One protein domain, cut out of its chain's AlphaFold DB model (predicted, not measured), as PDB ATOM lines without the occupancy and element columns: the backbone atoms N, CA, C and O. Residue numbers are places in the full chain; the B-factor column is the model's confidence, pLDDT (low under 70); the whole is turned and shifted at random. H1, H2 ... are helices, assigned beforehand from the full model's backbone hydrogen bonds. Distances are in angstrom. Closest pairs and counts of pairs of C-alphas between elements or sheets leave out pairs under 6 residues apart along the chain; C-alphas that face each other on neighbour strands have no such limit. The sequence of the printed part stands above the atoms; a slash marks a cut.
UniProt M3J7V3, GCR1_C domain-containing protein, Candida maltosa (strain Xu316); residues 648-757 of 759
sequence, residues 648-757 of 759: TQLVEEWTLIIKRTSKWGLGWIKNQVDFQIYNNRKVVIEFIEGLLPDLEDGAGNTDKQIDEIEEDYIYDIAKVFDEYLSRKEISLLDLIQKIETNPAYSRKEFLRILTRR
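What this domain is: This is residues 648 to 757 of the 759 residues of the protein "GCR1_C domain-containing protein" of Candida maltosa (strain Xu316) (UniProt M3J7V3). Five helices sit crossed rather than side by side: H1, H2 and the link at residues 665 to 671 outline an open triangle at one end, and H3, H4 and H5 stand about the second half of H2. H4 crosses H2 there, H3 runs across beyond it and meets the first turn of H1, and a long loop, residues 690 to 710, joins H2 to H3. The printed part has 110 residues with five named helices, H1 to H5 in order along the chain, and no named strand; the class is all helix. It is compact, with a radius of gyration of the C-alphas of 14.3 A and spans of 42 by 33 by 22 A.

Where its parts are: Find C-alpha 648 at (22.781, 58.273, -30.633); there H1 begins, residues 648 to 664, 24.5 A long, with a kink of 30 degrees near residue 656. Next comes H2, residues 672 to 689, 25.4 A, from C-alpha 672 at (-0.706, 53.280, -32.762). After the long loop, H3 spans residues 711 to 728 over 25.6 A. H4 is residues 732 to 741, 14.2 A, and H5 is residues 743 to 755, 18.0 A, ending at C-alpha 755 at (36.509, 45.990, -34.754).

How they stand to each other: Start at H1: its residues 648 to 651 alone touch H3, closest at the C-alphas of Thr 648 and Ala 718, 5.0 A, at a steep tilt of 52 degrees, opposite ways. H1 and H2 are close but not clearly touching, the closest C-alphas being those of Leu 650 and Arg 681, 7.2 A apart. Look then at residues 680 to 687 of H2, which touch H4; the C-alphas of Val 684 and Ile 736 come closest, 6.4 A, at a tilt of 68 degrees, only just steep. H2 and H3 are near each other. H3 and H4 are about perpendicular at 89 degrees, and close but not clearly touching, with the closest C-alphas, of Leu 725 and Leu 732, 7.2 A apart. H3 and H5 only just touch, with 3 pairs of C-alphas within 8 A, the closest being Val 720 and Leu 754 at 7.2 A. H1 is apart from H4 and from H5. In H4 every O i to N i+4 pair is within hydrogen-bond range; in H1 10 of 13 are, in H2 and H3 13 of 14 each, and in H5 8 of 9.

The domain as a whole: The C-alphas of Asn 671 and Gly 698 are the two farthest apart, 43.0 A. The printed part has no cut. The link from H2 to H3 is long, 21 residues. Mean pLDDT of the printed part is 84.3; look for values under 70 at residues 696 to 704, 706 to 708 and 757.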
ATOM      1  N   THR A 648      22.401  57.669 -31.930       91.12
ATOM      2  CA  THR A 648      22.781  58.273 -30.633       91.12
ATOM      3  C   THR A 648      21.550  58.826 -29.908       91.12
ATOM      4  O   THR A 648      21.283  58.425 -28.777       91.12
ATOM      5  N   GLN A 649      20.730  59.640 -30.585       91.00
ATOM      6  CA  GLN A 649      19.461  60.155 -30.046       91.00
ATOM      7  C   GLN A 649      18.488  59.025 -29.663       91.00
ATOM      8  O   GLN A 649      17.789  59.113 -28.652       91.00
ATOM      9  N   LEU A 650      18.440  57.953 -30.464       92.00
ATOM     10  CA  LEU A 650      17.635  56.764 -30.179       92.00
ATOM     11  C   LEU A 650      18.076  56.126 -28.855       92.00
ATOM     12  O   LEU A 650      17.228  55.902 -27.998       92.00
ATOM     13  N   VAL A 651      19.376  55.884 -28.658       90.25
ATOM     14  CA  VAL A 651      19.927  55.306 -27.418       90.25
ATOM     15  C   VAL A 651      19.631  56.193 -26.202       90.25
ATOM     16  O   VAL A 651      19.176  55.668 -25.186       90.25
ATOM     17  N   GLU A 652      19.799  57.517 -26.313       87.88
ATOM     18  CA  GLU A 652      19.464  58.485 -25.251       87.88
ATOM     19  C   GLU A 652      18.001  58.338 -24.785       87.88
ATOM     20  O   GLU A 652      17.740  58.109 -23.595       87.88
ATOM     21  N   GLU A 653      17.042  58.395 -25.723       87.31
ATOM     22  CA  GLU A 653      15.612  58.184 -25.444       87.31
ATOM     23  C   GLU A 653      15.349  56.764 -24.918       87.31
ATOM     24  O   GLU A 653      14.533  56.570 -24.007       87.31
ATOM     25  N   TRP A 654      16.065  55.760 -25.430       90.44
ATOM     26  CA  TRP A 654      15.847  54.366 -25.055       90.44
ATOM     27  C   TRP A 654      16.145  54.098 -23.580       90.44
ATOM     28  O   TRP A 654      15.405  53.354 -22.930       90.44
ATOM     29  N   THR A 655      17.122  54.794 -22.986       82.31
ATOM     30  CA  THR A 655      17.359  54.705 -21.536       82.31
ATOM     31  C   THR A 655      16.155  55.174 -20.705       82.31
ATOM     32  O   THR A 655      16.019  54.769 -19.548       82.31
ATOM     33  N   LEU A 656      15.285  56.035 -21.244       83.44
ATOM     34  CA  LEU A 656      14.034  56.463 -20.608       83.44
ATOM     35  C   LEU A 656      12.904  55.468 -20.901       83.44
ATOM     36  O   LEU A 656      12.110  55.170 -20.008       83.44
ATOM     37  N   ILE A 657      12.861  54.917 -22.115       87.19
ATOM     38  CA  ILE A 657      11.884  53.912 -22.559       87.19
ATOM     39  C   ILE A 657      12.021  52.603 -21.774       87.19
ATOM     40  O   ILE A 657      10.999  52.071 -21.334       87.19
ATOM     41  N   ILE A 658      13.241  52.120 -21.502       85.44
ATOM     42  CA  ILE A 658      13.488  50.961 -20.623       85.44
ATOM     43  C   ILE A 658      12.907  51.231 -19.227       85.44
ATOM     44  O   ILE A 658      12.048  50.488 -18.748       85.44
ATOM     45  N   LYS A 659      13.273  52.363 -18.605       82.75
ATOM     46  CA  LYS A 659      12.781  52.776 -17.274       82.75
ATOM     47  C   LYS A 659      11.253  52.935 -17.239       82.75
ATOM     48  O   LYS A 659      10.624  52.650 -16.217       82.75
ATOM     49  N   ARG A 660      10.635  53.371 -18.343       83.88
ATOM     50  CA  ARG A 660       9.177  53.509 -18.480       83.88
ATOM     51  C   ARG A 660       8.486  52.152 -18.630       83.88
ATOM     52  O   ARG A 660       7.486  51.905 -17.959       83.88
ATOM     53  N   THR A 661       9.053  51.267 -19.440       85.56
ATOM     54  CA  THR A 661       8.510  49.936 -19.745       85.56
ATOM     55  C   THR A 661       8.645  48.984 -18.557       85.56
ATOM     56  O   THR A 661       7.678  48.318 -18.200       85.56
ATOM     57  N   SER A 662       9.774  49.022 -17.845       81.50
ATOM     58  CA  SER A 662       9.977  48.337 -16.557       81.50
ATOM     59  C   SER A 662       8.902  48.699 -15.516       81.50
ATOM     60  O   SER A 662       8.422  47.848 -14.770       81.50
ATOM     61  N   LYS A 663       8.456  49.963 -15.500       81.56
ATOM     62  CA  LYS A 663       7.514  50.492 -14.501       81.56
ATOM     63  C   LYS A 663       6.029  50.361 -14.868       81.56
ATOM     64  O   LYS A 663       5.190  50.317 -13.968       81.56
ATOM     65  N   TRP A 664       5.690  50.348 -16.157       81.25
ATOM     66  CA  TRP A 664       4.301  50.428 -16.640       81.25
ATOM     67  C   TRP A 664       3.944  49.408 -17.741       81.25
ATOM     68  O   TRP A 664       2.830  49.449 -18.265       81.25
ATOM     69  N   GLY A 665       4.849  48.492 -18.100       85.19
ATOM     70  CA  GLY A 665       4.709  47.653 -19.295       85.19
ATOM     71  C   GLY A 665       4.651  48.511 -20.561       85.19
ATOM     72  O   GLY A 665       5.173  49.621 -20.579       85.19
ATOM     73  N   LEU A 666       3.962  48.043 -21.603       84.19
ATOM     74  CA  LEU A 666       3.693  48.852 -22.804       84.19
ATOM     75  C   LEU A 666       2.452  49.756 -22.664       84.19
ATOM     76  O   LEU A 666       2.195  50.572 -23.539       84.19
ATOM     77  N   GLY A 667       1.711  49.686 -21.551       77.19
ATOM     78  CA  GLY A 667       0.467  50.449 -21.332       77.19
ATOM     79  C   GLY A 667       0.633  51.973 -21.193       77.19
ATOM     80  O   GLY A 667      -0.355  52.682 -20.997       77.19
ATOM     81  N   TRP A 668       1.864  52.495 -21.273       82.62
ATOM     82  CA  TRP A 668       2.122  53.929 -21.443       82.62
ATOM     83  C   TRP A 668       1.983  54.394 -22.898       82.62
ATOM     84  O   TRP A 668       1.778  55.588 -23.116       82.62
ATOM     85  N   ILE A 669       2.062  53.478 -23.868       84.56
ATOM     86  CA  ILE A 669       1.842  53.737 -25.290       84.56
ATOM     87  C   ILE A 669       0.329  53.813 -25.521       84.56
ATOM     88  O   ILE A 669      -0.371  52.808 -25.408       84.56
ATOM     89  N   LYS A 670      -0.194  55.013 -25.807       79.06
ATOM     90  CA  LYS A 670      -1.650  55.259 -25.915       79.06
ATOM     91  C   LYS A 670      -2.179  55.400 -27.345       79.06
ATOM     92  O   LYS A 670      -3.377  55.598 -27.523       79.06
ATOM     93  N   ASN A 671      -1.319  55.341 -28.360       83.00
ATOM     94  CA  ASN A 671      -1.717  55.458 -29.762       83.00
ATOM     95  C   ASN A 671      -0.856  54.550 -30.661       83.00
ATOM     96  O   ASN A 671       0.252  54.163 -30.289       83.00
ATOM     97  N   GLN A 672      -1.370  54.218 -31.850       83.06
ATOM     98  CA  GLN A 672      -0.706  53.280 -32.762       83.06
ATOM     99  C   GLN A 672       0.586  53.842 -33.376       83.06
ATOM    100  O   GLN A 672       1.465  53.066 -33.733       83.06
ATOM    101  N   VAL A 673       0.731  55.167 -33.492       84.88
ATOM    102  CA  VAL A 673       1.940  55.793 -34.056       84.88
ATOM    103  C   VAL A 673       3.120  55.593 -33.106       84.88
ATOM    104  O   VAL A 673       4.138  55.052 -33.526       84.88
ATOM    105  N   ASP A 674       2.951  55.901 -31.816       84.81
ATOM    106  CA  ASP A 674       3.942  55.604 -30.774       84.81
ATOM    107  C   ASP A 674       4.253  54.097 -30.704       84.81
ATOM    108  O   ASP A 674       5.407  53.717 -30.547       84.81
ATOM    109  N   PHE A 675       3.258  53.218 -30.878       86.31
ATOM    110  CA  PHE A 675       3.490  51.766 -30.874       86.31
ATOM    111  C   PHE A 675       4.366  51.300 -32.049       86.31
ATOM    112  O   PHE A 675       5.289  50.506 -31.868       86.31
ATOM    113  N   GLN A 676       4.132  51.841 -33.247       85.69
ATOM    114  CA  GLN A 676       4.972  51.563 -34.414       85.69
ATOM    115  C   GLN A 676       6.367  52.190 -34.277       85.69
ATOM    116  O   GLN A 676       7.348  51.545 -34.630       85.69
ATOM    117  N   ILE A 677       6.489  53.401 -33.715       88.81
ATOM    118  CA  ILE A 677       7.789  54.026 -33.413       88.81
ATOM    119  C   ILE A 677       8.573  53.177 -32.398       88.81
ATOM    120  O   ILE A 677       9.768  52.950 -32.597       88.81
ATOM    121  N   TYR A 678       7.912  52.661 -31.358       91.62
ATOM    122  CA  TYR A 678       8.511  51.767 -30.367       91.62
ATOM    123  C   TYR A 678       9.057  50.494 -31.019       91.62
ATOM    124  O   TYR A 678      10.246  50.211 -30.874       91.62
ATOM    125  N   ASN A 679       8.234  49.769 -31.785       90.06
ATOM    126  CA  ASN A 679       8.653  48.544 -32.471       90.06
ATOM    127  C   ASN A 679       9.805  48.813 -33.460       90.06
ATOM    128  O   ASN A 679      10.822  48.123 -33.419       90.06
ATOM    129  N   ASN A 680       9.700  49.869 -34.271       89.56
ATOM    130  CA  ASN A 680      10.740  50.286 -35.217       89.56
ATOM    131  C   ASN A 680      12.087  50.576 -34.520       89.56
ATOM    132  O   ASN A 680      13.136  50.148 -34.995       89.56
ATOM    133  N   ARG A 681      12.083  51.288 -33.383       92.00
ATOM    134  CA  ARG A 681      13.309  51.610 -32.622       92.00
ATOM    135  C   ARG A 681      13.878  50.401 -31.885       92.00
ATOM    136  O   ARG A 681      15.098  50.250 -31.820       92.00
ATOM    137  N   LYS A 682      13.008  49.511 -31.400       92.88
ATOM    138  CA  LYS A 682      13.376  48.262 -30.723       92.88
ATOM    139  C   LYS A 682      14.270  47.374 -31.596       92.88
ATOM    140  O   LYS A 682      15.255  46.852 -31.089       92.88
ATOM    141  N   VAL A 683      14.009  47.302 -32.908       93.69
ATOM    142  CA  VAL A 683      14.854  46.574 -33.880       93.69
ATOM    143  C   VAL A 683      16.313  47.054 -33.865       93.69
ATOM    144  O   VAL A 683      17.225  46.232 -33.914       93.69
ATOM    145  N   VAL A 684      16.558  48.367 -33.777       93.25
ATOM    146  CA  VAL A 684      17.926  48.924 -33.759       93.25
ATOM    147  C   VAL A 684      18.635  48.602 -32.443       93.25
ATOM    148  O   VAL A 684      19.814  48.258 -32.447       93.25
ATOM    149  N   ILE A 685      17.912  48.670 -31.325       93.19
ATOM    150  CA  ILE A 685      18.432  48.366 -29.983       93.19
ATOM    151  C   ILE A 685      18.769  46.884 -29.848       93.19
ATOM    152  O   ILE A 685      19.906  46.566 -29.518       93.19
ATOM    153  N   GLU A 686      17.840  45.978 -30.166       90.50
ATOM    154  CA  GLU A 686      18.076  44.526 -30.084       90.50
ATOM    155  C   GLU A 686      19.208  44.089 -31.031       90.50
ATOM    156  O   GLU A 686      19.945  43.143 -30.750       90.50
ATOM    157  N   PHE A 687      19.408  44.816 -32.135       92.62
ATOM    158  CA  PHE A 687      20.552  44.631 -33.020       92.62
ATOM    159  C   PHE A 687      21.880  45.113 -32.405       92.62
ATOM    160  O   PHE A 687      22.896  44.442 -32.583       92.62
ATOM    161  N   ILE A 688      21.896  46.226 -31.659       90.69
ATOM    162  CA  ILE A 688      23.080  46.700 -30.915       90.69
ATOM    163  C   ILE A 688      23.402  45.763 -29.744       90.69
ATOM    164  O   ILE A 688      24.551  45.352 -29.598       90.69
ATOM    165  N   GLU A 689      22.403  45.360 -28.959       88.38
ATOM    166  CA  GLU A 689      22.533  44.363 -27.886       88.38
ATOM    167  C   GLU A 689      23.075  43.039 -28.443       88.38
ATOM    168  O   GLU A 689      24.053  42.497 -27.931       88.38
ATOM    169  N   GLY A 690      22.562  42.593 -29.595       86.06
ATOM    170  CA  GLY A 690      23.069  41.427 -30.313       86.06
ATOM    171  C   GLY A 690      24.500  41.549 -30.865       86.06
ATOM    172  O   GLY A 690      25.075  40.523 -31.218       86.06
ATOM    173  N   LEU A 691      25.090  42.748 -30.950       86.62
ATOM    174  CA  LEU A 691      26.496  42.957 -31.340       86.62
ATOM    175  C   LEU A 691      27.455  42.937 -30.143       86.62
ATOM    176  O   LEU A 691      28.630  42.617 -30.311       86.62
ATOM    177  N   LEU A 692      26.989  43.297 -28.947       84.06
ATOM    178  CA  LEU A 692      27.842  43.550 -27.781       84.06
ATOM    179  C   LEU A 692      28.669  42.326 -27.314       84.06
ATOM    180  O   LEU A 692      29.862  42.518 -27.058       84.06
ATOM    181  N   PRO A 693      28.141  41.082 -27.290       80.44
ATOM    182  CA  PRO A 693      28.932  39.886 -26.968       80.44
ATOM    183  C   PRO A 693      30.071  39.586 -27.955       80.44
ATOM    184  O   PRO A 693      31.084  39.017 -27.556       80.44
ATOM    185  N   ASP A 694      29.944  39.996 -29.222       79.56
ATOM    186  CA  ASP A 694      30.978  39.817 -30.254       79.56
ATOM    187  C   ASP A 694      32.072  40.912 -30.184       79.56
ATOM    188  O   ASP A 694      33.012  40.907 -30.984       79.56
ATOM    189  N   LEU A 695      31.935  41.888 -29.274       75.19
ATOM    190  CA  LEU A 695      32.799  43.070 -29.160       75.19
ATOM    191  C   LEU A 695      33.564  43.157 -27.830       75.19
ATOM    192  O   LEU A 695      34.475  43.980 -27.731       75.19
ATOM    193  N   GLU A 696      33.217  42.368 -26.813       69.81
ATOM    194  CA  GLU A 696      34.006  42.243 -25.580       69.81
ATOM    195  C   GLU A 696      35.012  41.087 -25.692       69.81
ATOM    196  O   GLU A 696      34.628  39.921 -25.791       69.81
ATOM    197  N   ASP A 697      36.310  41.390 -25.615       54.84
ATOM    198  CA  ASP A 697      37.383  40.397 -25.733       54.84
ATOM    199  C   ASP A 697      37.411  39.404 -24.548       54.84
ATOM    200  O   ASP A 697      38.105  39.589 -23.548       54.84
ATOM    201  N   GLY A 698      36.651  38.310 -24.674       48.31
ATOM    202  CA  GLY A 698      36.740  37.115 -23.824       48.31
ATOM    203  C   GLY A 698      35.981  37.154 -22.490       48.31
ATOM    204  O   GLY A 698      36.156  36.248 -21.677       48.31
ATOM    205  N   ALA A 699      35.127  38.154 -22.248       39.00
ATOM    206  CA  ALA A 699      34.528  38.430 -20.932       39.00
ATOM    207  C   ALA A 699      33.176  37.733 -20.624       39.00
ATOM    208  O   ALA A 699      32.465  38.143 -19.706       39.00
ATOM    209  N   GLY A 700      32.855  36.638 -21.320       43.41
ATOM    210  CA  GLY A 700      31.738  35.742 -20.989       43.41
ATOM    211  C   GLY A 700      30.420  36.031 -21.721       43.41
ATOM    212  O   GLY A 700      29.957  37.165 -21.809       43.41
ATOM    213  N   ASN A 701      29.790  34.961 -22.216       44.28
ATOM    214  CA  ASN A 701      28.538  35.013 -22.972       44.28
ATOM    215  C   ASN A 701      27.378  35.487 -22.079       44.28
ATOM    216  O   ASN A 701      26.848  34.705 -21.288       44.28
ATOM    217  N   THR A 702      27.022  36.769 -22.177       53.03
ATOM    218  CA  THR A 702      26.004  37.423 -21.346       53.03
ATOM    219  C   THR A 702      25.130  38.342 -22.197       53.03
ATOM    220  O   THR A 702      25.636  39.277 -22.815       53.03
ATOM    221  N   ASP A 703      23.817  38.089 -22.196       60.31
ATOM    222  CA  ASP A 703      22.795  38.955 -22.803       60.31
ATOM    223  C   ASP A 703      22.599  40.218 -21.942       60.31
ATOM    224  O   ASP A 703      21.608  40.368 -21.227       60.31
ATOM    225  N   LYS A 704      23.599  41.105 -21.958       64.44
ATOM    226  CA  LYS A 704      23.566  42.405 -21.279       64.44
ATOM    227  C   LYS A 704      22.644  43.358 -22.037       64.44
ATOM    228  O   LYS A 704      22.882  43.629 -23.214       64.44
ATOM    229  N   GLN A 705      21.644  43.905 -21.352       70.12
ATOM    230  CA  GLN A 705      20.820  44.987 -21.901       70.12
ATOM    231  C   GLN A 705      21.591  46.312 -21.895       70.12
ATOM    232  O   GLN A 705      22.552  46.496 -21.140       70.12
ATOM    233  N   ILE A 706      21.166  47.262 -22.730       69.44
ATOM    234  CA  ILE A 706      21.814  48.574 -22.873       69.44
ATOM    235  C   ILE A 706      21.870  49.373 -21.554       69.44
ATOM    236  O   ILE A 706      22.765  50.195 -21.392       69.44
ATOM    237  N   ASP A 707      21.003  49.125 -20.569       68.81
ATOM    238  CA  ASP A 707      21.086  49.781 -19.254       68.81
ATOM    239  C   ASP A 707      22.055  49.114 -18.250       68.81
ATOM    240  O   ASP A 707      22.334  49.694 -17.197       68.81
ATOM    241  N   GLU A 708      22.640  47.954 -18.577       68.75
ATOM    242  CA  GLU A 708      23.677  47.282 -17.767       68.75
ATOM    243  C   GLU A 708      25.121  47.651 -18.172       68.75
ATOM    244  O   GLU A 708      26.082  47.370 -17.440       68.75
ATOM    245  N   ILE A 709      25.287  48.270 -19.343       72.44
ATOM    246  CA  ILE A 709      26.570  48.527 -20.012       72.44
ATOM    247  C   ILE A 709      27.045  49.969 -19.726       72.44
ATOM    248  O   ILE A 709      26.280  50.828 -19.292       72.44
ATOM    249  N   GLU A 710      28.341  50.253 -19.885       70.38
ATOM    250  CA  GLU A 710      28.872  51.605 -19.663       70.38
ATOM    251  C   GLU A 710      28.407  52.568 -20.768       70.38
ATOM    252  O   GLU A 710      28.772  52.385 -21.924       70.38
ATOM    253  N   GLU A 711      27.631  53.598 -20.399       75.19
ATOM    254  CA  GLU A 711      27.020  54.589 -21.310       75.19
ATOM    255  C   GLU A 711      27.983  55.078 -22.404       75.19
ATOM    256  O   GLU A 711      27.660  54.993 -23.587       75.19
ATOM    257  N   ASP A 712      29.195  55.496 -22.018       74.62
ATOM    258  CA  ASP A 712      30.247  55.976 -22.925       74.62
ATOM    259  C   ASP A 712      30.536  54.979 -24.071       74.62
ATOM    260  O   ASP A 712      30.664  55.373 -25.230       74.62
ATOM    261  N   TYR A 713      30.577  53.676 -23.765       81.81
ATOM    262  CA  TYR A 713      30.845  52.601 -24.726       81.81
ATOM    263  C   TYR A 713      29.673  52.379 -25.691       81.81
ATOM    264  O   TYR A 713      29.883  52.112 -26.875       81.81
ATOM    265  N   ILE A 714      28.436  52.533 -25.212       85.38
ATOM    266  CA  ILE A 714      27.229  52.425 -26.045       85.38
ATOM    267  C   ILE A 714      27.119  53.643 -26.960       85.38
ATOM    268  O   ILE A 714      26.826  53.482 -28.142       85.38
ATOM    269  N   TYR A 715      27.424  54.847 -26.463       86.75
ATOM    270  CA  TYR A 715      27.494  56.052 -27.290       86.75
ATOM    271  C   TYR A 715      28.596  55.956 -28.351       86.75
ATOM    272  O   TYR A 715      28.379  56.374 -29.485       86.75
ATOM    273  N   ASP A 716      29.758  55.376 -28.041       85.88
ATOM    274  CA  ASP A 716      30.811  55.153 -29.040       85.88
ATOM    275  C   ASP A 716      30.422  54.111 -30.101       85.88
ATOM    276  O   ASP A 716      30.793  54.262 -31.266       85.88
ATOM    277  N   ILE A 717      29.597  53.115 -29.756       89.12
ATOM    278  CA  ILE A 717      28.963  52.227 -30.743       89.12
ATOM    279  C   ILE A 717      27.904  52.992 -31.559       89.12
ATOM    280  O   ILE A 717      27.919  52.917 -32.786       89.12
ATOM    281  N   ALA A 718      27.027  53.773 -30.924       92.12
ATOM    282  CA  ALA A 718      25.962  54.528 -31.591       92.12
ATOM    283  C   ALA A 718      26.505  55.558 -32.600       92.12
ATOM    284  O   ALA A 718      26.020  55.624 -33.731       92.12
ATOM    285  N   LYS A 719      27.595  56.266 -32.268       91.38
ATOM    286  CA  LYS A 719      28.326  57.152 -33.196       91.38
ATOM    287  C   LYS A 719      28.781  56.430 -34.467       91.38
ATOM    288  O   LYS A 719      28.788  57.028 -35.539       91.38
ATOM    289  N   VAL A 720      29.139  55.146 -34.385       92.75
ATOM    290  CA  VAL A 720      29.537  54.345 -35.558       92.75
ATOM    291  C   VAL A 720      28.343  54.026 -36.461       92.75
ATOM    292  O   VAL A 720      28.513  53.967 -37.681       92.75
ATOM    293  N   PHE A 721      27.138  53.882 -35.903       95.06
ATOM    294  CA  PHE A 721      25.910  53.825 -36.696       95.06
ATOM    295  C   PHE A 721      25.561  55.184 -37.308       95.06
ATOM    296  O   PHE A 721      25.224  55.230 -38.485       95.06
ATOM    297  N   ASP A 722      25.715  56.289 -36.579       94.06
ATOM    298  CA  ASP A 722      25.419  57.634 -37.098       94.06
ATOM    299  C   ASP A 722      26.371  58.047 -38.224       94.06
ATOM    300  O   ASP A 722      25.950  58.563 -39.262       94.06
ATOM    301  N   GLU A 723      27.652  57.717 -38.086       92.88
ATOM    302  CA  GLU A 723      28.599  57.816 -39.187       92.88
ATOM    303  C   GLU A 723      28.251  56.873 -40.344       92.88
ATOM    304  O   GLU A 723      28.511  57.228 -41.490       92.88
ATOM    305  N   TYR A 724      27.669  55.695 -40.102       94.38
ATOM    306  CA  TYR A 724      27.200  54.822 -41.183       94.38
ATOM    307  C   TYR A 724      26.012  55.432 -41.932       94.38
ATOM    308  O   TYR A 724      26.054  55.474 -43.159       94.38
ATOM    309  N   LEU A 725      25.001  55.942 -41.213       93.94
ATOM    310  CA  LEU A 725      23.855  56.668 -41.777       93.94
ATOM    311  C   LEU A 725      24.346  57.819 -42.667       93.94
ATOM    312  O   LEU A 725      24.036  57.865 -43.856       93.94
ATOM    313  N   SER A 726      25.209  58.681 -42.116       93.06
ATOM    314  CA  SER A 726      25.788  59.831 -42.817       93.06
ATOM    315  C   SER A 726      26.624  59.427 -44.040       93.06
ATOM    316  O   SER A 726      26.389  59.939 -45.130       93.06
ATOM    317  N   ARG A 727      27.548  58.461 -43.914       92.94
ATOM    318  CA  ARG A 727      28.407  57.980 -45.021       92.94
ATOM    319  C   ARG A 727      27.651  57.186 -46.097       92.94
ATOM    320  O   ARG A 727      28.260  56.810 -47.101       92.94
ATOM    321  N   LYS A 728      26.382  56.846 -45.865       93.19
ATOM    322  CA  LYS A 728      25.517  56.129 -46.813       93.19
ATOM    323  C   LYS A 728      24.351  56.961 -47.330       93.19
ATOM    324  O   LYS A 728      23.672  56.475 -48.225       93.19
ATOM    325  N   GLU A 729      24.152  58.168 -46.801       92.94
ATOM    326  CA  GLU A 729      23.027  59.053 -47.130       92.94
ATOM    327  C   GLU A 729      21.657  58.368 -46.923       92.94
ATOM    328  O   GLU A 729      20.700  58.619 -47.649       92.94
ATOM    329  N   ILE A 730      21.570  57.490 -45.911       93.75
ATOM    330  CA  ILE A 730      20.351  56.747 -45.550       93.75
ATOM    331  C   ILE A 730      19.757  57.252 -44.232       93.75
ATOM    332  O   ILE A 730      20.479  57.704 -43.340       93.75
ATOM    333  N   SER A 731      18.439  57.131 -44.081       93.38
ATOM    334  CA  SER A 731      17.737  57.468 -42.845       93.38
ATOM    335  C   SER A 731      17.774  56.331 -41.817       93.38
ATOM    336  O   SER A 731      18.086  55.175 -42.114       93.38
ATOM    337  N   LEU A 732      17.365  56.651 -40.589       91.38
ATOM    338  CA  LEU A 732      17.133  55.671 -39.530       91.38
ATOM    339  C   LEU A 732      16.105  54.588 -39.932       91.38
ATOM    340  O   LEU A 732      16.259  53.433 -39.540       91.38
ATOM    341  N   LEU A 733      15.094  54.926 -40.746       90.44
ATOM    342  CA  LEU A 733      14.100  53.961 -41.243       90.44
ATOM    343  C   LEU A 733      14.703  52.990 -42.268       90.44
ATOM    344  O   LEU A 733      14.421  51.794 -42.214       90.44
ATOM    345  N   ASP A 734      15.586  53.473 -43.142       93.12
ATOM    346  CA  ASP A 734      16.305  52.627 -44.103       93.12
ATOM    347  C   ASP A 734      17.270  51.668 -43.387       93.12
ATOM    348  O   ASP A 734      17.421  50.511 -43.784       93.12
ATOM    349  N   LEU A 735      17.900  52.118 -42.292       93.56
ATOM    350  CA  LEU A 735      18.709  51.267 -41.416       93.56
ATOM    351  C   LEU A 735      17.864  50.176 -40.742       93.56
ATOM    352  O   LEU A 735      18.295  49.023 -40.721       93.56
ATOM    353  N   ILE A 736      16.667  50.504 -40.246       93.44
ATOM    354  CA  ILE A 736      15.724  49.515 -39.696       93.44
ATOM    355  C   ILE A 736      15.368  48.484 -40.770       93.44
ATOM    356  O   ILE A 736      15.612  47.296 -40.572       93.44
ATOM    357  N   GLN A 737      14.923  48.925 -41.952       93.75
ATOM    358  CA  GLN A 737      14.577  48.025 -43.056       93.75
ATOM    359  C   GLN A 737      15.769  47.149 -43.488       93.75
ATOM    360  O   GLN A 737      15.603  45.962 -43.780       93.75
ATOM    361  N   LYS A 738      16.993  47.692 -43.495       93.56
ATOM    362  CA  LYS A 738      18.240  46.954 -43.765       93.56
ATOM    363  C   LYS A 738      18.534  45.894 -42.692       93.56
ATOM    364  O   LYS A 738      19.008  44.807 -43.036       93.56
ATOM    365  N   ILE A 739      18.280  46.188 -41.416       94.69
ATOM    366  CA  ILE A 739      18.429  45.235 -40.308       94.69
ATOM    367  C   ILE A 739      17.374  44.127 -40.422       94.69
ATOM    368  O   ILE A 739      17.754  42.962 -40.412       94.69
ATOM    369  N   GLU A 740      16.097  44.462 -40.617       92.38
ATOM    370  CA  GLU A 740      15.003  43.483 -40.753       92.38
ATOM    371  C   GLU A 740      15.179  42.568 -41.973       92.38
ATOM    372  O   GLU A 740      15.035  41.350 -41.872       92.38
ATOM    373  N   THR A 741      15.527  43.136 -43.133       93.69
ATOM    374  CA  THR A 741      15.643  42.374 -44.388       93.69
ATOM    375  C   THR A 741      16.890  41.482 -44.409       93.69
ATOM    376  O   THR A 741      16.882  40.425 -45.034       93.69
ATOM    377  N   ASN A 742      17.988  41.902 -43.765       93.12
ATOM    378  CA  ASN A 742      19.298  41.250 -43.881       93.12
ATOM    379  C   ASN A 742      20.087  41.205 -42.546       93.12
ATOM    380  O   ASN A 742      21.254  41.613 -42.513       93.12
ATOM    381  N   PRO A 743      19.526  40.677 -41.439       89.56
ATOM    382  CA  PRO A 743      20.106  40.833 -40.099       89.56
ATOM    383  C   PRO A 743      21.507  40.216 -39.974       89.56
ATOM    384  O   PRO A 743      22.426  40.838 -39.443       89.56
ATOM    385  N   ALA A 744      21.719  39.023 -40.539       88.38
ATOM    386  CA  ALA A 744      23.009  38.329 -40.491       88.38
ATOM    387  C   ALA A 744      24.106  38.990 -41.353       88.38
ATOM    388  O   ALA A 744      25.292  38.864 -41.039       88.38
ATOM    389  N   TYR A 745      23.735  39.692 -42.430       92.19
ATOM    390  CA  TYR A 745      24.676  40.483 -43.228       92.19
ATOM    391  C   TYR A 745      25.006  41.794 -42.510       92.19
ATOM    392  O   TYR A 745      26.181  42.106 -42.324       92.19
ATOM    393  N   SER A 746      23.984  42.502 -42.022       92.88
ATOM    394  CA  SER A 746      24.143  43.728 -41.237       92.88
ATOM    395  C   SER A 746      25.026  43.493 -40.008       92.88
ATOM    396  O   SER A 746      25.957  44.264 -39.795       92.88
ATOM    397  N   ARG A 747      24.835  42.395 -39.251       91.75
ATOM    398  CA  ARG A 747      25.692  42.044 -38.095       91.75
ATOM    399  C   ARG A 747      27.162  41.952 -38.513       91.75
ATOM    400  O   ARG A 747      28.009  42.621 -37.933       91.75
ATOM    401  N   LYS A 748      27.467  41.207 -39.582       90.88
ATOM    402  CA  LYS A 748      28.835  41.086 -40.126       90.88
ATOM    403  C   LYS A 748      29.404  42.418 -40.624       90.88
ATOM    404  O   LYS A 748      30.598  42.663 -40.456       90.88
ATOM    405  N   GLU A 749      28.584  43.273 -41.233       92.69
ATOM    406  CA  GLU A 749      29.008  44.594 -41.705       92.69
ATOM    407  C   GLU A 749      29.387  45.510 -40.533       92.69
ATOM    408  O   GLU A 749      30.497  46.046 -40.530       92.69
ATOM    409  N   PHE A 750      28.529  45.627 -39.514       92.69
ATOM    410  CA  PHE A 750      28.775  46.479 -38.349       92.69
ATOM    411  C   PHE A 750      29.904  45.959 -37.452       92.69
ATOM    412  O   PHE A 750      30.769  46.754 -37.086       92.69
ATOM    413  N   LEU A 751      30.012  44.648 -37.199       90.31
ATOM    414  CA  LEU A 751      31.174  44.077 -36.492       90.31
ATOM    415  C   LEU A 751      32.491  44.418 -37.191       90.31
ATOM    416  O   LEU A 751      33.451  44.824 -36.535       90.31
ATOM    417  N   ARG A 752      32.543  44.317 -38.525       90.62
ATOM    418  CA  ARG A 752      33.739  44.660 -39.309       90.62
ATOM    419  C   ARG A 752      34.078  46.154 -39.237       90.62
ATOM    420  O   ARG A 752      35.242  46.506 -39.386       90.62
ATOM    421  N   ILE A 753      33.097  47.037 -39.049       90.75
ATOM    422  CA  ILE A 753      33.336  48.479 -38.878       90.75
ATOM    423  C   ILE A 753      33.819  48.778 -37.450       90.75
ATOM    424  O   ILE A 753      34.779  49.527 -37.284       90.75
ATOM    425  N   LEU A 754      33.195  48.168 -36.440       87.81
ATOM    426  CA  LEU A 754      33.484  48.384 -35.019       87.81
ATOM    427  C   LEU A 754      34.859  47.830 -34.611       87.81
ATOM    428  O   LEU A 754      35.655  48.538 -34.000       87.81
ATOM    429  N   THR A 755      35.189  46.601 -35.017       84.75
ATOM    430  CA  THR A 755      36.509  45.990 -34.754       84.75
ATOM    431  C   THR A 755      37.659  46.778 -35.386       84.75
ATOM    432  O   THR A 755      38.668  47.006 -34.726       84.75
ATOM    433  N   ARG A 756      37.474  47.307 -36.604       82.06
ATOM    434  CA  ARG A 756      38.438  48.186 -37.303       82.06
ATOM    435  C   ARG A 756      38.673  49.558 -36.650       82.06
ATOM    436  O   ARG A 756      39.438  50.343 -37.199       82.06
ATOM    437  N   ARG A 757      38.000  49.878 -35.539       68.44
ATOM    438  CA  ARG A 757      38.276  51.065 -34.707       68.44
ATOM    439  C   ARG A 757      38.961  50.739 -33.379       68.44
ATOM    440  O   ARG A 757      39.395  51.662 -32.700       68.44
TER     441      ARG A 757